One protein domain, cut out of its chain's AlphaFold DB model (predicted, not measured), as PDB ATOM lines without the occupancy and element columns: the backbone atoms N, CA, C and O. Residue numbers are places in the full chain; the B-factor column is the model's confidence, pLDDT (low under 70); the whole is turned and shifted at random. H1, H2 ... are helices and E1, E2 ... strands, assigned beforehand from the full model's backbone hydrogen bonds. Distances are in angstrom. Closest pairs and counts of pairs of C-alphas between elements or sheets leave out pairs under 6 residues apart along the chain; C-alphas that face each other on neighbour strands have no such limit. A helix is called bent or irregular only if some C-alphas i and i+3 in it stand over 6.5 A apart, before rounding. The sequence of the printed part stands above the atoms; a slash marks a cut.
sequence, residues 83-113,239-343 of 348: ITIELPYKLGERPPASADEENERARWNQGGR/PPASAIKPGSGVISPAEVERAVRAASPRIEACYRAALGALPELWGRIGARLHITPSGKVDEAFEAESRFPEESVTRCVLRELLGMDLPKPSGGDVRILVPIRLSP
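Overview. This is residues 83 to 113 and 239 to 343 of the 348 residues of the protein "AgmX/PglI C-terminal domain-containing protein" of Polyangiaceae bacterium (UniProt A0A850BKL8). A twisted sheet of four strands has H3 packed over one face, while H1 stands up from the opposite face like an arm whose residues 99 to 104 stick out. The long helix H2 is bent: its first arm, H2a, runs beside edge strand E1, and its second arm, H2b, turns to lie side by side with H3. The printed part has 136 residues, with three named helices and four named strands in the order E1 H1 H2 E2 E3 H3 E4; the sheet's order is E1 E4 E2 E3, all antiparallel, and the class is mixed, helices and strands. It is compact, with a radius of gyration of the C-alphas of 14.5 A and spans of 44 by 33 by 29 A.

Along the chain. In the sheet, E4 is residues 333 to 342, 28.9 A long, ending at C-alpha 342 (21.652, -31.160, -75.262). E2 is residues 283 to 291, 24.7 A, E3 residues 297 to 302, 14.2 A, and E1 residues 83 to 85, beginning at C-alpha 83 (19.813, -37.116, -77.920). H3 is residues 310 to 320, 15.3 A, and H1 residues 99 to 110, 16.5 A. H2, residues 253 to 275, was assigned as one helix by its hydrogen bonds but is bent, with C-alphas 262 and 265 7.4 A apart; its arms are H2a, residues 253 to 262, and H2b, residues 265 to 275, at a steep tilt of 65 degrees.

Arrangement. E4 and E2 are antiparallel inner strands, with N 285 and O 339 2.8 A apart, within hydrogen-bond range. E2 and E3 form a hairpin, with N 288 and O 301 at 2.8 A. E1 is the antiparallel neighbour of E4, with N 84 and O 340 at 2.9 A. The helices and sheet make three layers, helices on both faces of a sheet: H2a, H2b and H3 on one face, H1 on the other. H3 lies over E2 and E3 at a height over the sheet of 8.4 A; its closest C-alphas to E3 are those of Leu 317 and Ala 300, 5.6 A apart. E3, H3 and E4 form a split strand-helix-strand unit, two strands running the same way with E2 between them, and its crossover is left-handed. H2b touches H3, opposite ways at a shallow tilt of 7 degrees, closest at the C-alphas of Ile 267 and Val 316, 5.3 A. H2a stands at the sheet's level, 3.3 A. H1 lies over E2, closest at the C-alphas of Trp 108 and Gly 283, 4.9 A, and is apart from H3. Every O i to N i+4 pair is within hydrogen-bond range in H1, H2a and H3, and 6 of 7 are in H2b.

Size, cuts and confidence. The C-alphas of Ala 277 and Gly 330, the two farthest apart, are 45.3 A from each other. Residues 114 to 238 are not printed, and C-alphas 113 and 239 are 27.9 A apart across this cut. The links E1 to H1 and H3 to E4 are long. Mean pLDDT of the printed part is 95.0, and no printed residue is under 70.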
ATOM      1  N   ILE A  83      18.929 -36.537 -76.909       95.69
ATOM      2  CA  ILE A  83      19.813 -37.116 -77.920       95.69
ATOM      3  C   ILE A  83      19.068 -37.174 -79.243       95.69
ATOM      4  O   ILE A  83      18.064 -37.876 -79.372       95.69
ATOM      5  N   THR A  84      19.603 -36.487 -80.247       96.50
ATOM      6  CA  THR A  84      19.074 -36.533 -81.611       96.50
ATOM      7  C   THR A  84      20.113 -37.148 -82.533       96.50
ATOM      8  O   THR A  84      21.175 -36.569 -82.749       96.50
ATOM      9  N   ILE A  85      19.792 -38.311 -83.094       96.44
ATOM     10  CA  ILE A  85      20.593 -38.960 -84.135       96.44
ATOM     11  C   ILE A  85      20.149 -38.366 -85.475       96.44
ATOM     12  O   ILE A  85      18.980 -38.487 -85.842       96.44
ATOM     13  N   GLU A  86      21.049 -37.671 -86.167       95.12
ATOM     14  CA  GLU A  86      20.811 -37.213 -87.542       95.12
ATOM     15  C   GLU A  86      20.966 -38.393 -88.509       95.12
ATOM     16  O   GLU A  86      21.630 -39.381 -88.190       95.12
ATOM     17  N   LEU A  87      20.390 -38.276 -89.710       94.56
ATOM     18  CA  LEU A  87      20.493 -39.312 -90.734       94.56
ATOM     19  C   LEU A  87      21.972 -39.630 -91.034       94.56
ATOM     20  O   LEU A  87      22.702 -38.734 -91.475       94.56
ATOM     21  N   PRO A  88      22.430 -40.880 -90.826       97.56
ATOM     22  CA  PRO A  88      23.789 -41.270 -91.168       97.56
ATOM     23  C   PRO A  88      24.033 -41.208 -92.675       97.56
ATOM     24  O   PRO A  88      23.125 -41.424 -93.474       97.56
ATOM     25  N   TYR A  89      25.272 -40.975 -93.091       97.50
ATOM     26  CA  TYR A  89      25.620 -40.953 -94.514       97.50
ATOM     27  C   TYR A  89      27.015 -41.499 -94.768       97.50
ATOM     28  O   TYR A  89      27.892 -41.468 -93.904       97.50
ATOM     29  N   LYS A  90      27.239 -42.009 -95.976       97.50
ATOM     30  CA  LYS A  90      28.551 -42.503 -96.385       97.50
ATOM     31  C   LYS A  90      29.556 -41.361 -96.427       97.50
ATOM     32  O   LYS A  90      29.243 -40.242 -96.825       97.50
ATOM     33  N   LEU A  91      30.776 -41.631 -95.975       96.56
ATOM     34  CA  LEU A  91      31.855 -40.652 -95.993       96.56
ATOM     35  C   LEU A  91      32.015 -40.075 -97.409       96.56
ATOM     36  O   LEU A  91      32.201 -40.820 -98.364       96.56
ATOM     37  N   GLY A  92      31.975 -38.747 -97.524       93.06
ATOM     38  CA  GLY A  92      32.052 -38.039 -98.809       93.06
ATOM     39  C   GLY A  92      30.708 -37.850 -99.522       93.06
ATOM     40  O   GLY A  92      30.638 -37.049-100.446       93.06
ATOM     41  N   GLU A  93      29.640 -38.498 -99.062       95.56
ATOM     42  CA  GLU A  93      28.285 -38.419 -99.624       95.56
ATOM     43  C   GLU A  93      27.346 -37.689 -98.653       95.56
ATOM     44  O   GLU A  93      26.260 -38.163 -98.322       95.56
ATOM     45  N   ARG A  94      27.789 -36.537 -98.132       94.06
ATOM     46  CA  ARG A  94      26.946 -35.720 -97.252       94.06
ATOM     47  C   ARG A  94      25.688 -35.282 -98.018       94.06
ATOM     48  O   ARG A  94      25.838 -34.738 -99.115       94.06
ATOM     49  N   PRO A  95      24.479 -35.451 -97.449       91.81
ATOM     50  CA  PRO A  95      23.264 -34.938 -98.063       91.81
ATOM     51  C   PRO A  95      23.356 -33.421 -98.281       91.81
ATOM     52  O   PRO A  95      23.886 -32.721 -97.409       91.81
ATOM     53  N   PRO A  96      22.853 -32.898 -99.413       92.94
ATOM     54  CA  PRO A  96      22.755 -31.459 -99.611       92.94
ATOM     55  C   PRO A  96      21.865 -30.846 -98.525       92.94
ATOM     56  O   PRO A  96      20.916 -31.477 -98.062       92.94
ATOM     57  N   ALA A  97      22.189 -29.623 -98.126       92.62
ATOM     58  CA  ALA A  97      21.486 -28.885 -97.089       92.62
ATOM     59  C   ALA A  97      21.222 -27.456 -97.571       92.62
ATOM     60  O   ALA A  97      21.989 -26.895 -98.355       92.62
ATOM     61  N   SER A  98      20.121 -26.875 -97.120       96.44
ATOM     62  CA  SER A  98      19.855 -25.446 -97.245       96.44
ATOM     63  C   SER A  98      20.840 -24.629 -96.400       96.44
ATOM     64  O   SER A  98      21.445 -25.138 -95.455       96.44
ATOM     65  N   ALA A  99      20.964 -23.332 -96.698       96.31
ATOM     66  CA  ALA A  99      21.811 -22.430 -95.917       96.31
ATOM     67  C   ALA A  99      21.420 -22.404 -94.425       96.31
ATOM     68  O   ALA A  99      22.290 -22.348 -93.556       96.31
ATOM     69  N   ASP A 100      20.125 -22.501 -94.114       96.88
ATOM     70  CA  ASP A 100      19.633 -22.521 -92.734       96.88
ATOM     71  C   ASP A 100      20.041 -23.804 -92.001       96.88
ATOM     72  O   ASP A 100      20.513 -23.751 -90.865       96.88
ATOM     73  N   GLU A 101      19.943 -24.955 -92.669       94.50
ATOM     74  CA  GLU A 101      20.402 -26.239 -92.129       94.50
ATOM     75  C   GLU A 101      21.927 -26.270 -91.939       94.50
ATOM     76  O   GLU A 101      22.427 -26.861 -90.979       94.50
ATOM     77  N   GLU A 102      22.690 -25.634 -92.830       94.31
ATOM     78  CA  GLU A 102      24.142 -25.482 -92.688       94.31
ATOM     79  C   GLU A 102      24.513 -24.581 -91.509       94.31
ATOM     80  O   GLU A 102      25.374 -24.955 -90.707       94.31
ATOM     81  N   ASN A 103      23.834 -23.444 -91.352       96.56
ATOM     82  CA  ASN A 103      24.016 -22.534 -90.222       96.56
ATOM     83  C   ASN A 103      23.656 -23.208 -88.894       96.56
ATOM     84  O   ASN A 103      24.403 -23.111 -87.914       96.56
ATOM     85  N   GLU A 104      22.545 -23.947 -88.855       95.56
ATOM     86  CA  GLU A 104      22.171 -24.727 -87.680       95.56
ATOM     87  C   GLU A 104      23.245 -25.778 -87.362       95.56
ATOM     88  O   GLU A 104      23.672 -25.901 -86.209       95.56
ATOM     89  N   ARG A 105      23.732 -26.511 -88.366       95.44
ATOM     90  CA  ARG A 105      24.802 -27.501 -88.187       95.44
ATOM     91  C   ARG A 105      26.090 -26.856 -87.685       95.44
ATOM     92  O   ARG A 105      26.736 -27.425 -86.809       95.44
ATOM     93  N   ALA A 106      26.457 -25.682 -88.195       95.56
ATOM     94  CA  ALA A 106      27.626 -24.933 -87.744       95.56
ATOM     95  C   ALA A 106      27.508 -24.545 -86.263       95.56
ATOM     96  O   ALA A 106      28.447 -24.776 -85.499       95.56
ATOM     97  N   ARG A 107      26.330 -24.072 -85.829       96.38
ATOM     98  CA  ARG A 107      26.029 -23.814 -84.411       96.38
ATOM     99  C   ARG A 107      26.220 -25.075 -83.565       96.38
ATOM    100  O   ARG A 107      26.888 -25.038 -82.537       96.38
ATOM    101  N   TRP A 108      25.675 -26.206 -84.006       97.06
ATOM    102  CA  TRP A 108      25.825 -27.491 -83.314       97.06
ATOM    103  C   TRP A 108      27.268 -28.007 -83.278       97.06
ATOM    104  O   TRP A 108      27.681 -28.587 -82.276       97.06
ATOM    105  N   ASN A 109      28.042 -27.781 -84.339       95.81
ATOM    106  CA  ASN A 109      29.457 -28.142 -84.395       95.81
ATOM    107  C   ASN A 109      30.326 -27.274 -83.475       95.81
ATOM    108  O   ASN A 109      31.360 -27.759 -83.022       95.81
ATOM    109  N   GLN A 110      29.925 -26.025 -83.216       94.75
ATOM    110  CA  GLN A 110      30.577 -25.161 -82.232       94.75
ATOM    111  C   GLN A 110      30.298 -25.645 -80.804       94.75
ATOM    112  O   GLN A 110      31.220 -25.718 -79.993       94.75
ATOM    113  N   GLY A 111      29.042 -26.005 -80.517       94.19
ATOM    114  CA  GLY A 111      28.614 -26.447 -79.192       94.19
ATOM    115  C   GLY A 111      28.817 -25.387 -78.104       94.19
ATOM    116  O   GLY A 111      29.128 -24.224 -78.365       94.19
ATOM    117  N   GLY A 112      28.647 -25.798 -76.854       93.62
ATOM    118  CA  GLY A 112      28.947 -24.981 -75.685       93.62
ATOM    119  C   GLY A 112      29.074 -25.846 -74.441       93.62
ATOM    120  O   GLY A 112      28.404 -26.859 -74.328       93.62
ATOM    121  N   ARG A 113      29.962 -25.472 -73.519       90.12
ATOM    122  CA  ARG A 113      30.174 -26.172 -72.238       90.12
ATOM    123  C   ARG A 113      29.450 -25.495 -71.062       90.12
ATOM    124  O   ARG A 113      29.168 -26.157 -70.070       90.12
ATOM    125  N   PRO A 239      43.546 -43.321 -87.791       86.31
ATOM    126  CA  PRO A 239      44.180 -43.445 -89.095       86.31
ATOM    127  C   PRO A 239      44.772 -42.105 -89.542       86.31
ATOM    128  O   PRO A 239      44.191 -41.045 -89.274       86.31
ATOM    129  N   PRO A 240      45.890 -42.115 -90.290       85.75
ATOM    130  CA  PRO A 240      46.351 -40.912 -90.967       85.75
ATOM    131  C   PRO A 240      45.291 -40.448 -91.971       85.75
ATOM    132  O   PRO A 240      44.639 -41.268 -92.615       85.75
ATOM    133  N   ALA A 241      45.153 -39.132 -92.157       85.38
ATOM    134  CA  ALA A 241      44.134 -38.557 -93.039       85.38
ATOM    135  C   ALA A 241      44.170 -39.138 -94.466       85.38
ATOM    136  O   ALA A 241      43.127 -39.379 -95.063       85.38
ATOM    137  N   SER A 242      45.365 -39.450 -94.978       84.38
ATOM    138  CA  SER A 242      45.570 -40.062 -96.296       84.38
ATOM    139  C   SER A 242      45.042 -41.498 -96.429       84.38
ATOM    140  O   SER A 242      44.841 -41.968 -97.549       84.38
ATOM    141  N   ALA A 243      44.824 -42.206 -95.318       85.62
ATOM    142  CA  ALA A 243      44.271 -43.561 -95.311       85.62
ATOM    143  C   ALA A 243      42.740 -43.585 -95.193       85.62
ATOM    144  O   ALA A 243      42.129 -44.631 -95.407       85.62
ATOM    145  N   ILE A 244      42.104 -42.455 -94.876       90.94
ATOM    146  CA  ILE A 244      40.655 -42.385 -94.695       90.94
ATOM    147  C   ILE A 244      39.982 -42.389 -96.075       90.94
ATOM    148  O   ILE A 244      40.077 -41.420 -96.823       90.94
ATOM    149  N   LYS A 245      39.285 -43.482 -96.410       93.88
ATOM    150  CA  LYS A 245      38.543 -43.642 -97.673       93.88
ATOM    151  C   LYS A 245      37.121 -44.157 -97.427       93.88
ATOM    152  O   LYS A 245      36.943 -44.956 -96.508       93.88
ATOM    153  N   PRO A 246      36.123 -43.786 -98.252       95.31
ATOM    154  CA  PRO A 246      34.727 -44.179 -98.028       95.31
ATOM    155  C   PRO A 246      34.439 -45.686 -97.995       95.31
ATOM    156  O   PRO A 246      33.446 -46.087 -97.400       95.31
ATOM    157  N   GLY A 247      35.288 -46.514 -98.608       95.12
ATOM    158  CA  GLY A 247      35.021 -47.942 -98.808       95.12
ATOM    159  C   GLY A 247      34.135 -48.203-100.034       95.12
ATOM    160  O   GLY A 247      33.403 -47.320-100.501       95.12
ATOM    161  N   SER A 248      34.234 -49.407-100.601       96.19
ATOM    162  CA  SER A 248      33.446 -49.814-101.777       96.19
ATOM    163  C   SER A 248      32.026 -50.248-101.421       96.19
ATOM    164  O   SER A 248      31.167 -50.303-102.298       96.19
ATOM    165  N   GLY A 249      31.773 -50.543-100.147       96.62
ATOM    166  CA  GLY A 249      30.496 -51.035 -99.668       96.62
ATOM    167  C   GLY A 249      29.403 -49.971 -99.576       96.62
ATOM    168  O   GLY A 249      29.653 -48.761 -99.622       96.62
ATOM    169  N   VAL A 250      28.173 -50.449 -99.413       96.94
ATOM    170  CA  VAL A 250      26.961 -49.659 -99.186       96.94
ATOM    171  C   VAL A 250      26.150 -50.321 -98.073       96.94
ATOM    172  O   VAL A 250      26.007 -51.544 -98.041       96.94
ATOM    173  N   ILE A 251      25.620 -49.513 -97.161       97.06
ATOM    174  CA  ILE A 251      24.731 -49.929 -96.072       97.06
ATOM    175  C   ILE A 251      23.584 -48.924 -95.965       97.06
ATOM    176  O   ILE A 251      23.783 -47.743 -96.260       97.06
ATOM    177  N   SER A 252      22.393 -49.371 -95.565       96.94
ATOM    178  CA  SER A 252      21.245 -48.477 -95.418       96.94
ATOM    179  C   SER A 252      21.467 -47.490 -94.264       96.94
ATOM    180  O   SER A 252      21.655 -47.927 -93.125       96.94
ATOM    181  N   PRO A 253      21.368 -46.167 -94.496       96.19
ATOM    182  CA  PRO A 253      21.378 -45.173 -93.424       96.19
ATOM    183  C   PRO A 253      20.393 -45.469 -92.292       96.19
ATOM    184  O   PRO A 253      20.732 -45.313 -91.124       96.19
ATOM    185  N   ALA A 254      19.200 -45.969 -92.627       95.75
ATOM    186  CA  ALA A 254      18.171 -46.299 -91.645       95.75
ATOM    187  C   ALA A 254      18.547 -47.518 -90.783       95.75
ATOM    188  O   ALA A 254      18.138 -47.606 -89.627       95.75
ATOM    189  N   GLU A 255      19.316 -48.471 -91.317       96.38
ATOM    190  CA  GLU A 255      19.855 -49.590 -90.529       96.38
ATOM    191  C   GLU A 255      20.900 -49.109 -89.530       96.38
ATOM    192  O   GLU A 255      20.852 -49.494 -88.359       96.38
ATOM    193  N   VAL A 256      21.796 -48.225 -89.976       97.62
ATOM    194  CA  VAL A 256      22.791 -47.586 -89.110       97.62
ATOM    195  C   VAL A 256      22.100 -46.781 -88.014       97.62
ATOM    196  O   VAL A 256      22.416 -46.946 -86.839       97.62
ATOM    197  N   GLU A 257      21.116 -45.958 -88.372       96.88
ATOM    198  CA  GLU A 257      20.368 -45.144 -87.416       96.88
ATOM    199  C   GLU A 257      19.669 -46.010 -86.360       96.88
ATOM    200  O   GLU A 257      19.751 -45.710 -85.170       96.88
ATOM    201  N   ARG A 258      19.031 -47.120 -86.764       96.38
ATOM    202  CA  ARG A 258      18.405 -48.064 -85.823       96.38
ATOM    203  C   ARG A 258      19.418 -48.674 -84.855       96.38
ATOM    204  O   ARG A 258      19.125 -48.751 -83.663       96.38
ATOM    205  N   ALA A 259      20.589 -49.080 -85.342       96.62
ATOM    206  CA  ALA A 259      21.644 -49.636 -84.494       96.62
ATOM    207  C   ALA A 259      22.153 -48.603 -83.473       96.62
ATOM    208  O   ALA A 259      22.250 -48.898 -82.282       96.62
ATOM    209  N   VAL A 260      22.387 -47.364 -83.911       97.25
ATOM    210  CA  VAL A 260      22.821 -46.263 -83.033       97.25
ATOM    211  C   VAL A 260      21.731 -45.918 -82.016       97.25
ATOM    212  O   VAL A 260      22.023 -45.726 -80.839       97.25
ATOM    213  N   ARG A 261      20.459 -45.921 -82.429       96.19
ATOM    214  CA  ARG A 261      19.311 -45.693 -81.539       96.19
ATOM    215  C   ARG A 261      19.192 -46.768 -80.461       96.19
ATOM    216  O   ARG A 261      18.845 -46.451 -79.326       96.19
ATOM    217  N   ALA A 262      19.528 -48.017 -80.775       95.88
ATOM    218  CA  ALA A 262      19.607 -49.085 -79.779       95.88
ATOM    219  C   ALA A 262      20.760 -48.878 -78.772       95.88
ATOM    220  O   ALA A 262      20.681 -49.349 -77.637       95.88
ATOM    221  N   ALA A 263      21.814 -48.149 -79.154       95.62
ATOM    222  CA  ALA A 263      22.904 -47.750 -78.263       95.62
ATOM    223  C   ALA A 263      22.616 -46.458 -77.472       95.62
ATOM    224  O   ALA A 263      23.338 -46.172 -76.512       95.62
ATOM    225  N   SER A 264      21.557 -45.705 -77.809       94.38
ATOM    226  CA  SER A 264      21.229 -44.416 -77.180       94.38
ATOM    227  C   SER A 264      21.236 -44.423 -75.649       94.38
ATOM    228  O   SER A 264      21.804 -43.486 -75.101       94.38
ATOM    229  N   PRO A 265      20.723 -45.440 -74.924       95.50
ATOM    230  CA  PRO A 265      20.776 -45.431 -73.459       95.50
ATOM    231  C   PRO A 265      22.201 -45.376 -72.886       95.50
ATOM    232  O   PRO A 265      22.438 -44.755 -71.850       95.50
ATOM    233  N   ARG A 266      23.177 -45.998 -73.563       96.06
ATOM    234  CA  ARG A 266      24.587 -45.963 -73.142       96.06
ATOM    235  C   ARG A 266      25.257 -44.644 -73.528       96.06
ATOM    236  O   ARG A 266      25.991 -44.073 -72.726       96.06
ATOM    237  N   ILE A 267      24.921 -44.106 -74.702       96.69
ATOM    238  CA  ILE A 267      25.325 -42.754 -75.133       96.69
ATOM    239  C   ILE A 267      24.793 -41.699 -74.147       96.69
ATOM    240  O   ILE A 267      25.509 -40.776 -73.762       96.69
ATOM    241  N   GLU A 268      23.560 -41.864 -73.676       95.31
ATOM    242  CA  GLU A 268      22.944 -41.004 -72.669       95.31
ATOM    243  C   GLU A 268      23.667 -41.077 -71.333       95.31
ATOM    244  O   GLU A 268      23.927 -40.041 -70.726       95.31
ATOM    245  N   ALA A 269      24.063 -42.274 -70.898       94.88
ATOM    246  CA  ALA A 269      24.863 -42.435 -69.690       94.88
ATOM    247  C   ALA A 269      26.210 -41.694 -69.785       94.88
ATOM    248  O   ALA A 269      26.589 -41.007 -68.835       94.88
ATOM    249  N   CYS A 270      26.890 -41.761 -70.937       95.00
ATOM    250  CA  CYS A 270      28.125 -41.013 -71.189       95.00
ATOM    251  C   CYS A 270      27.942 -39.503 -71.012       95.00
ATOM    252  O   CYS A 270      28.782 -38.835 -70.410       95.00
ATOM    253  N   TYR A 271      26.850 -38.961 -71.544       95.88
ATOM    254  CA  TYR A 271      26.585 -37.531 -71.512       95.88
ATOM    255  C   TYR A 271      26.073 -37.060 -70.144       95.88
ATOM    256  O   TYR A 271      26.559 -36.059 -69.613       95.88
ATOM    257  N   ARG A 272      25.178 -37.827 -69.508       93.62
ATOM    258  CA  ARG A 272      24.640 -37.535 -68.170       93.62
ATOM    259  C   ARG A 272      25.739 -37.424 -67.112       93.62
ATOM    260  O   ARG A 272      25.623 -36.599 -66.212       93.62
ATOM    261  N   ALA A 273      26.815 -38.202 -67.241       92.19
ATOM    262  CA  ALA A 273      27.963 -38.123 -66.341       92.19
ATOM    263  C   ALA A 273      28.620 -36.728 -66.318       92.19
ATOM    264  O   ALA A 273      29.096 -36.305 -65.269       92.19
ATOM    265  N   ALA A 274      28.613 -36.002 -67.441       91.88
ATOM    266  CA  ALA A 274      29.173 -34.655 -67.526       91.88
ATOM    267  C   ALA A 274      28.190 -33.562 -67.073       91.88
ATOM    268  O   ALA A 274      28.622 -32.533 -66.555       91.88
ATOM    269  N   LEU A 275      26.877 -33.787 -67.213       91.69
ATOM    270  CA  LEU A 275      25.842 -32.782 -66.920       91.69
ATOM    271  C   LEU A 275      25.781 -32.340 -65.454       91.69
ATOM    272  O   LEU A 275      25.319 -31.237 -65.179       91.69
ATOM    273  N   GLY A 276      26.266 -33.159 -64.517       86.38
ATOM    274  CA  GLY A 276      26.373 -32.753 -63.112       86.38
ATOM    275  C   GLY A 276      27.359 -31.597 -62.892       86.38
ATOM    276  O   GLY A 276      27.120 -30.745 -62.044       86.38
ATOM    277  N   ALA A 277      28.444 -31.547 -63.673       88.06
ATOM    278  CA  ALA A 277      29.449 -30.483 -63.601       88.06
ATOM    279  C   ALA A 277      29.238 -29.394 -64.661       88.06
ATOM    280  O   ALA A 277      29.610 -28.243 -64.440       88.06
ATOM    281  N   LEU A 278      28.669 -29.763 -65.811       92.56
ATOM    282  CA  LEU A 278      28.470 -28.907 -66.978       92.56
ATOM    283  C   LEU A 278      26.988 -28.930 -67.393       92.56
ATOM    284  O   LEU A 278      26.630 -29.570 -68.385       92.56
ATOM    285  N   PRO A 279      26.099 -28.260 -66.641       91.50
ATOM    286  CA  PRO A 279      24.653 -28.333 -66.864       91.50
ATOM    287  C   PRO A 279      24.201 -27.696 -68.186       91.50
ATOM    288  O   PRO A 279      23.108 -27.986 -68.663       91.50
ATOM    289  N   GLU A 280      25.039 -26.847 -68.789       92.31
ATOM    290  CA  GLU A 280      24.800 -26.220 -70.093       92.31
ATOM    291  C   GLU A 280      25.651 -26.852 -71.207       92.31
ATOM    292  O   GLU A 280      25.823 -26.241 -72.256       92.31
ATOM    293  N   LEU A 281      26.229 -28.042 -71.005       95.62
ATOM    294  CA  LEU A 281      27.003 -28.718 -72.048       95.62
ATOM    295  C   LEU A 281      26.083 -29.121 -73.199       95.62
ATOM    296  O   LEU A 281      25.142 -29.858 -72.968       95.62
ATOM    297  N   TRP A 282      26.358 -28.722 -74.434       97.00
ATOM    298  CA  TRP A 282      25.640 -29.145 -75.637       97.00
ATOM    299  C   TRP A 282      26.569 -29.139 -76.855       97.00
ATOM    300  O   TRP A 282      27.634 -28.520 -76.856       97.00
ATOM    301  N   GLY A 283      26.167 -29.821 -77.924       97.56
ATOM    302  CA  GLY A 283      26.921 -29.839 -79.176       97.56
ATOM    303  C   GLY A 283      26.631 -31.064 -80.032       97.56
ATOM    304  O   GLY A 283      25.722 -31.847 -79.745       97.56
ATOM    305  N   ARG A 284      27.409 -31.224 -81.103       97.81
ATOM    306  CA  ARG A 284      27.306 -32.339 -82.051       97.81
ATOM    307  C   ARG A 284      28.593 -33.146 -82.098       97.81
ATOM    308  O   ARG A 284      29.679 -32.588 -82.238       97.81
ATOM    309  N   ILE A 285      28.450 -34.464 -82.053       98.25
ATOM    310  CA  ILE A 285      29.508 -35.439 -82.310       98.25
ATOM    311  C   ILE A 285      29.259 -36.016 -83.704       98.25
ATOM    312  O   ILE A 285      28.278 -36.727 -83.913       98.25
ATOM    313  N   GLY A 286      30.129 -35.725 -84.669       97.56
ATOM    314  CA  GLY A 286      30.179 -36.467 -85.926       97.56
ATOM    315  C   GLY A 286      31.042 -37.712 -85.747       97.56
ATOM    316  O   GLY A 286      32.266 -37.628 -85.753       97.56
ATOM    317  N   ALA A 287      30.439 -38.882 -85.561       97.62
ATOM    318  CA  ALA A 287      31.186 -40.127 -85.410       97.62
ATOM    319  C   ALA A 287      31.413 -40.779 -86.779       97.62
ATOM    320  O   ALA A 287      30.469 -41.212 -87.435       97.62
ATOM    321  N   ARG A 288      32.668 -40.875 -87.223       97.62
ATOM    322  CA  ARG A 288      33.048 -41.678 -88.387       97.62
ATOM    323  C   ARG A 288      33.319 -43.106 -87.941       97.62
ATOM    324  O   ARG A 288      34.283 -43.353 -87.214       97.62
ATOM    325  N   LEU A 289      32.513 -44.028 -88.441       97.31
ATOM    326  CA  LEU A 289      32.633 -45.458 -88.197       97.31
ATOM    327  C   LEU A 289      33.270 -46.139 -89.407       97.31
ATOM    328  O   LEU A 289      32.982 -45.753 -90.542       97.31
ATOM    329  N   HIS A 290      34.107 -47.148 -89.184       96.75
ATOM    330  CA  HIS A 290      34.452 -48.140 -90.203       96.75
ATOM    331  C   HIS A 290      33.649 -49.405 -89.928       96.75
ATOM    332  O   HIS A 290      33.692 -49.949 -88.828       96.75
ATOM    333  N   ILE A 291      32.882 -49.827 -90.927       97.56
ATOM    334  CA  ILE A 291      32.044 -51.016 -90.872       97.56
ATOM    335  C   ILE A 291      32.676 -52.032 -91.811       97.56
ATOM    336  O   ILE A 291      32.736 -51.831 -93.027       97.56
ATOM    337  N   THR A 292      33.166 -53.122 -91.233       97.44
ATOM    338  CA  THR A 292      33.813 -54.208 -91.973       97.44
ATOM    339  C   THR A 292      32.827 -54.907 -92.922       97.44
ATOM    340  O   THR A 292      31.610 -54.829 -92.721       97.44
ATOM    341  N   PRO A 293      33.304 -55.720 -93.886       98.00
ATOM    342  CA  PRO A 293      32.432 -56.533 -94.741       98.00
ATOM    343  C   PRO A 293      31.583 -57.571 -93.989       98.00
ATOM    344  O   PRO A 293      30.786 -58.264 -94.613       98.00
ATOM    345  N   SER A 294      31.788 -57.736 -92.677       97.12
ATOM    346  CA  SER A 294      30.983 -58.600 -91.809       97.12
ATOM    347  C   SER A 294      29.858 -57.857 -91.078       97.12
ATOM    348  O   SER A 294      29.000 -58.511 -90.499       97.12
ATOM    349  N   GLY A 295      29.851 -56.517 -91.106       97.25
ATOM    350  CA  GLY A 295      28.931 -55.680 -90.328       97.25
ATOM    351  C   GLY A 295      29.468 -55.225 -88.964       97.25
ATOM    352  O   GLY A 295      28.836 -54.407 -88.306       97.25
ATOM    353  N   LYS A 296      30.652 -55.691 -88.540       97.31
ATOM    354  CA  LYS A 296      31.314 -55.227 -87.305       97.31
ATOM    355  C   LYS A 296      31.846 -53.800 -87.445       97.31
ATOM    356  O   LYS A 296      32.461 -53.500 -88.471       97.31
ATOM    357  N   VAL A 297      31.695 -52.984 -86.399       96.88
ATOM    358  CA  VAL A 297      32.403 -51.698 -86.244       96.88
ATOM    359  C   VAL A 297      33.739 -51.916 -85.541       96.88
ATOM    360  O   VAL A 297      33.761 -52.250 -84.355       96.88
ATOM    361  N   ASP A 298      34.847 -51.703 -86.245       93.25
ATOM    362  CA  ASP A 298      36.214 -51.869 -85.722       93.25
ATOM    363  C   ASP A 298      36.997 -50.545 -85.598       93.25
ATOM    364  O   ASP A 298      38.029 -50.502 -84.930       93.25
ATOM    365  N   GLU A 299      36.478 -49.446 -86.153       93.62
ATOM    366  CA  GLU A 299      36.979 -48.088 -85.920       93.62
ATOM    367  C   GLU A 299      35.829 -47.119 -85.623       93.62
ATOM    368  O   GLU A 299      34.819 -47.111 -86.330       93.62
ATOM    369  N   ALA A 300      36.025 -46.231 -84.644       95.31
ATOM    370  CA  ALA A 300      35.128 -45.118 -84.346       95.31
ATOM    371  C   ALA A 300      35.948 -43.874 -83.970       95.31
ATOM    372  O   ALA A 300      36.673 -43.875 -82.977       95.31
ATOM    373  N   PHE A 301      35.843 -42.807 -84.765       94.94
ATOM    374  CA  PHE A 301      36.596 -41.564 -84.561       94.94
ATOM    375  C   PHE A 301      35.721 -40.331 -84.747       94.94
ATOM    376  O   PHE A 301      34.853 -40.305 -85.616       94.94
ATOM    377  N   GLU A 302      35.998 -39.270 -83.995       95.06
ATOM    378  CA  GLU A 302      35.337 -37.983 -84.199       95.06
ATOM    379  C   GLU A 302      35.797 -37.315 -85.510       95.06
ATOM    380  O   GLU A 302      36.990 -37.199 -85.812       95.06
ATOM    381  N   ALA A 303      34.836 -36.840 -86.293       93.94
ATOM    382  CA  ALA A 303      35.004 -36.195 -87.584       93.94
ATOM    383  C   ALA A 303      33.937 -35.104 -87.779       93.94
ATOM    384  O   ALA A 303      32.870 -35.155 -87.185       93.94
ATOM    385  N   GLU A 304      34.221 -34.117 -88.634       92.00
ATOM    386  CA  GLU A 304      33.341 -32.978 -88.983       92.00
ATOM    387  C   GLU A 304      32.953 -31.998 -87.864       92.00
ATOM    388  O   GLU A 304      32.589 -30.864 -88.169       92.00
ATOM    389  N   SER A 305      33.030 -32.398 -86.600       93.38
ATOM    390  CA  SER A 305      32.792 -31.553 -85.434       93.38
ATOM    391  C   SER A 305      33.838 -31.808 -84.347       93.38
ATOM    392  O   SER A 305      34.669 -32.720 -84.460       93.38
ATOM    393  N   ARG A 306      33.836 -30.954 -83.322       94.19
ATOM    394  CA  ARG A 306      34.604 -31.126 -82.088       94.19
ATOM    395  C   ARG A 306      33.684 -30.825 -80.925       94.19
ATOM    396  O   ARG A 306      33.405 -29.663 -80.645       94.19
ATOM    397  N   PHE A 307      33.162 -31.867 -80.298       96.56
ATOM    398  CA  PHE A 307      32.290 -31.696 -79.151       96.56
ATOM    399  C   PHE A 307      33.079 -31.083 -77.975       96.56
ATOM    400  O   PHE A 307      34.232 -31.469 -77.765       96.56
ATOM    401  N   PRO A 308      32.498 -30.144 -77.201       94.50
ATOM    402  CA  PRO A 308      33.257 -29.353 -76.224       94.50
ATOM    403  C   PRO A 308      33.898 -30.141 -75.076       94.50
ATOM    404  O   PRO A 308      34.801 -29.625 -74.422       94.50
ATOM    405  N   GLU A 309      33.435 -31.365 -74.814       94.38
ATOM    406  CA  GLU A 309      33.919 -32.207 -73.721       94.38
ATOM    407  C   GLU A 309      34.449 -33.547 -74.254       94.38
ATOM    408  O   GLU A 309      33.699 -34.496 -74.503       94.38
ATOM    409  N   GLU A 310      35.771 -33.638 -74.414       91.38
ATOM    410  CA  GLU A 310      36.449 -34.786 -75.031       91.38
ATOM    411  C   GLU A 310      36.180 -36.100 -74.280       91.38
ATOM    412  O   GLU A 310      36.150 -37.184 -74.867       91.38
ATOM    413  N   SER A 311      35.993 -36.047 -72.959       91.19
ATOM    414  CA  SER A 311      35.681 -37.240 -72.169       91.19
ATOM    415  C   SER A 311      34.332 -37.869 -72.543       91.19
ATOM    416  O   SER A 311      34.250 -39.102 -72.609       91.19
ATOM    417  N   VAL A 312      33.326 -37.046 -72.868       94.81
ATOM    418  CA  VAL A 312      32.018 -37.482 -73.379       94.81
ATOM    419  C   VAL A 312      32.182 -38.069 -74.773       94.81
ATOM    420  O   VAL A 312      31.763 -39.206 -74.989       94.81
ATOM    421  N   THR A 313      32.868 -37.371 -75.687       95.25
ATOM    422  CA  THR A 313      33.149 -37.871 -77.046       95.25
ATOM    423  C   THR A 313      33.769 -39.260 -77.012       95.25
ATOM    424  O   THR A 313      33.288 -40.177 -77.674       95.25
ATOM    425  N   ARG A 314      34.805 -39.455 -76.193       92.81
ATOM    426  CA  ARG A 314      35.491 -40.747 -76.054       92.81
ATOM    427  C   ARG A 314      34.584 -41.844 -75.512       92.81
ATOM    428  O   ARG A 314      34.673 -42.982 -75.963       92.81
ATOM    429  N   CYS A 315      33.733 -41.522 -74.541       94.12
ATOM    430  CA  CYS A 315      32.755 -42.473 -74.025       94.12
ATOM    431  C   CYS A 315      31.779 -42.896 -75.132       94.12
ATOM    432  O   CYS A 315      31.656 -44.086 -75.401       94.12
ATOM    433  N   VAL A 316      31.199 -41.933 -75.856       96.50
ATOM    434  CA  VAL A 316      30.266 -42.193 -76.963       96.50
ATOM    435  C   VAL A 316      30.913 -43.021 -78.075       96.50
ATOM    436  O   VAL A 316      30.334 -44.012 -78.505       96.50
ATOM    437  N   LEU A 317      32.125 -42.677 -78.523       96.12
ATOM    438  CA  LEU A 317      32.818 -43.430 -79.577       96.12
ATOM    439  C   LEU A 317      33.081 -44.891 -79.183       96.12
ATOM    440  O   LEU A 317      33.018 -45.760 -80.047       96.12
ATOM    441  N   ARG A 318      33.322 -45.181 -77.899       93.38
ATOM    442  CA  ARG A 318      33.438 -46.565 -77.411       93.38
ATOM    443  C   ARG A 318      32.120 -47.316 -77.419       93.38
ATOM    444  O   ARG A 318      32.127 -48.492 -77.743       93.38
ATOM    445  N   GLU A 319      31.014 -46.655 -77.087       95.56
ATOM    446  CA  GLU A 319      29.689 -47.283 -77.167       95.56
ATOM    447  C   GLU A 319      29.309 -47.648 -78.602       95.56
ATOM    448  O   GLU A 319      28.548 -48.592 -78.821       95.56
ATOM    449  N   LEU A 320      29.846 -46.902 -79.573       96.50
ATOM    450  CA  LEU A 320      29.689 -47.185 -80.996       96.50
ATOM    451  C   LEU A 320      30.683 -48.245 -81.502       96.50
ATOM    452  O   LEU A 320      30.387 -48.963 -82.460       96.50
ATOM    453  N   LEU A 321      31.860 -48.345 -80.884       93.94
ATOM    454  CA  LEU A 321      32.869 -49.345 -81.211       93.94
ATOM    455  C   LEU A 321      32.388 -50.745 -80.803       93.94
ATOM    456  O   LEU A 321      31.851 -50.945 -79.719       93.94
ATOM    457  N   GLY A 322      32.596 -51.738 -81.667       87.44
ATOM    458  CA  GLY A 322      32.169 -53.112 -81.397       87.44
ATOM    459  C   GLY A 322      30.667 -53.355 -81.560       87.44
ATOM    460  O   GLY A 322      30.225 -54.485 -81.354       87.44
ATOM    461  N   MET A 323      29.890 -52.344 -81.969       94.38
ATOM    462  CA  MET A 323      28.513 -52.556 -82.405       94.38
ATOM    463  C   MET A 323      28.458 -53.465 -83.635       94.38
ATOM    464  O   MET A 323      29.363 -53.490 -84.477       94.38
ATOM    465  N   ASP A 324      27.340 -54.173 -83.745       94.88
ATOM    466  CA  ASP A 324      26.989 -54.987 -84.896       94.88
ATOM    467  C   ASP A 324      25.968 -54.263 -85.766       94.88
ATOM    468  O   ASP A 324      24.946 -53.770 -85.282       94.88
ATOM    469  N   LEU A 325      26.240 -54.230 -87.065       96.50
ATOM    470  CA  LEU A 325      25.322 -53.759 -88.088       96.50
ATOM    471  C   LEU A 325      25.017 -54.872 -89.090       96.50
ATOM    472  O   LEU A 325      25.765 -55.848 -89.195       96.50
ATOM    473  N   PRO A 326      23.940 -54.720 -89.878       95.75
ATOM    474  CA  PRO A 326      23.747 -55.529 -91.066       95.75
ATOM    475  C   PRO A 326      24.978 -55.486 -91.972       95.75
ATOM    476  O   PRO A 326      25.669 -54.471 -92.088       95.75
ATOM    477  N   LYS A 327      25.238 -56.614 -92.628       96.69
ATOM    478  CA  LYS A 327      26.353 -56.757 -93.555       96.69
ATOM    479  C   LYS A 327      26.233 -55.728 -94.697       96.69
ATOM    480  O   LYS A 327      25.243 -55.781 -95.431       96.69
ATOM    481  N   PRO A 328      27.238 -54.861 -94.920       97.56
ATOM    482  CA  PRO A 328      27.247 -53.984 -96.082       97.56
ATOM    483  C   PRO A 328      27.348 -54.782 -97.389       97.56
ATOM    484  O   PRO A 328      28.022 -55.814 -97.474       97.56
ATOM    485  N   SER A 329      26.713 -54.282 -98.443       97.12
ATOM    486  CA  SER A 329      26.845 -54.839 -99.791       97.12
ATOM    487  C   SER A 329      28.088 -54.272-100.473       97.12
ATOM    488  O   SER A 329      28.259 -53.062-100.487       97.12
ATOM    489  N   GLY A 330      28.942 -55.111-101.069       95.00
ATOM    490  CA  GLY A 330      30.047 -54.657-101.936       95.00
ATOM    491  C   GLY A 330      31.385 -54.319-101.256       95.00
ATOM    492  O   GLY A 330      32.313 -53.902-101.948       95.00
ATOM    493  N   GLY A 331      31.529 -54.510 -99.939       95.94
ATOM    494  CA  GLY A 331      32.807 -54.344 -99.227       95.94
ATOM    495  C   GLY A 331      32.664 -53.693 -97.855       95.94
ATOM    496  O   GLY A 331      31.585 -53.724 -97.271       95.94
ATOM    497  N   ASP A 332      33.751 -53.114 -97.341       97.19
ATOM    498  CA  ASP A 332      33.712 -52.246 -96.162       97.19
ATOM    499  C   ASP A 332      33.106 -50.883 -96.508       97.19
ATOM    500  O   ASP A 332      33.109 -50.452 -97.666       97.19
ATOM    501  N   VAL A 333      32.603 -50.180 -95.500       97.88
ATOM    502  CA  VAL A 333      32.067 -48.831 -95.671       97.88
ATOM    503  C   VAL A 333      32.425 -47.960 -94.476       97.88
ATOM    504  O   VAL A 333      32.383 -48.399 -93.327       97.88
ATOM    505  N   ARG A 334      32.776 -46.699 -94.738       97.69
ATOM    506  CA  ARG A 334      32.915 -45.671 -93.705       97.69
ATOM    507  C   ARG A 334      31.695 -44.762 -93.719       97.69
ATOM    508  O   ARG A 334      31.409 -44.128 -94.732       97.69
ATOM    509  N   ILE A 335      30.996 -44.700 -92.591       97.75
ATOM    510  CA  ILE A 335      29.755 -43.937 -92.409       97.75
ATOM    511  C   ILE A 335      29.997 -42.839 -91.377       97.75
ATOM    512  O   ILE A 335      30.703 -43.050 -90.392       97.75
ATOM    513  N   LEU A 336      29.418 -41.666 -91.604       98.12
ATOM    514  CA  LEU A 336      29.299 -40.591 -90.631       98.12
ATOM    515  C   LEU A 336      27.947 -40.713 -89.935       98.12
ATOM    516  O   LEU A 336      26.909 -40.753 -90.590       98.12
ATOM    517  N   VAL A 337      27.982 -40.754 -88.608       98.06
ATOM    518  CA  VAL A 337      26.823 -40.788 -87.717       98.06
ATOM    519  C   VAL A 337      26.844 -39.517 -86.877       98.06
ATOM    520  O   VAL A 337      27.622 -39.428 -85.923       98.06
ATOM    521  N   PRO A 338      26.028 -38.511 -87.211       97.81
ATOM    522  CA  PRO A 338      25.956 -37.319 -86.394       97.81
ATOM    523  C   PRO A 338      24.982 -37.456 -85.230       97.81
ATOM    524  O   PRO A 338      23.836 -37.866 -85.400       97.81
ATOM    525  N   ILE A 339      25.436 -37.062 -84.045       98.31
ATOM    526  CA  ILE A 339      24.679 -37.158 -82.798       98.31
ATOM    527  C   ILE A 339      24.690 -35.787 -82.132       98.31
ATOM    528  O   ILE A 339      25.755 -35.266 -81.798       98.31
ATOM    529  N   ARG A 340      23.513 -35.195 -81.932       97.69
ATOM    530  CA  ARG A 340      23.339 -33.953 -81.171       97.69
ATOM    531  C   ARG A 340      22.981 -34.283 -79.731       97.69
ATOM    532  O   ARG A 340      22.080 -35.087 -79.497       97.69
ATOM    533  N   LEU A 341      23.680 -33.647 -78.799       97.62
ATOM    534  CA  LEU A 341      23.496 -33.788 -77.358       97.62
ATOM    535  C   LEU A 341      23.122 -32.425 -76.776       97.62
ATOM    536  O   LEU A 341      23.826 -31.440 -77.017       97.62
ATOM    537  N   SER A 342      22.028 -32.355 -76.023       95.25
ATOM    538  CA  SER A 342      21.652 -31.160 -75.262       95.25
ATOM    539  C   SER A 342      21.026 -31.536 -73.916       95.25
ATOM    540  O   SER A 342      20.454 -32.619 -73.792       95.25
ATOM    541  N   PRO A 343      21.125 -30.676 -72.887       91.00
ATOM    542  CA  PRO A 343      20.801 -31.064 -71.515       91.00
ATOM    543  C   PRO A 343      19.308 -31.340 -71.304       91.00
ATOM    544  O   PRO A 343      18.945 -31.929 -70.299       91.00
TER     545      PRO A 343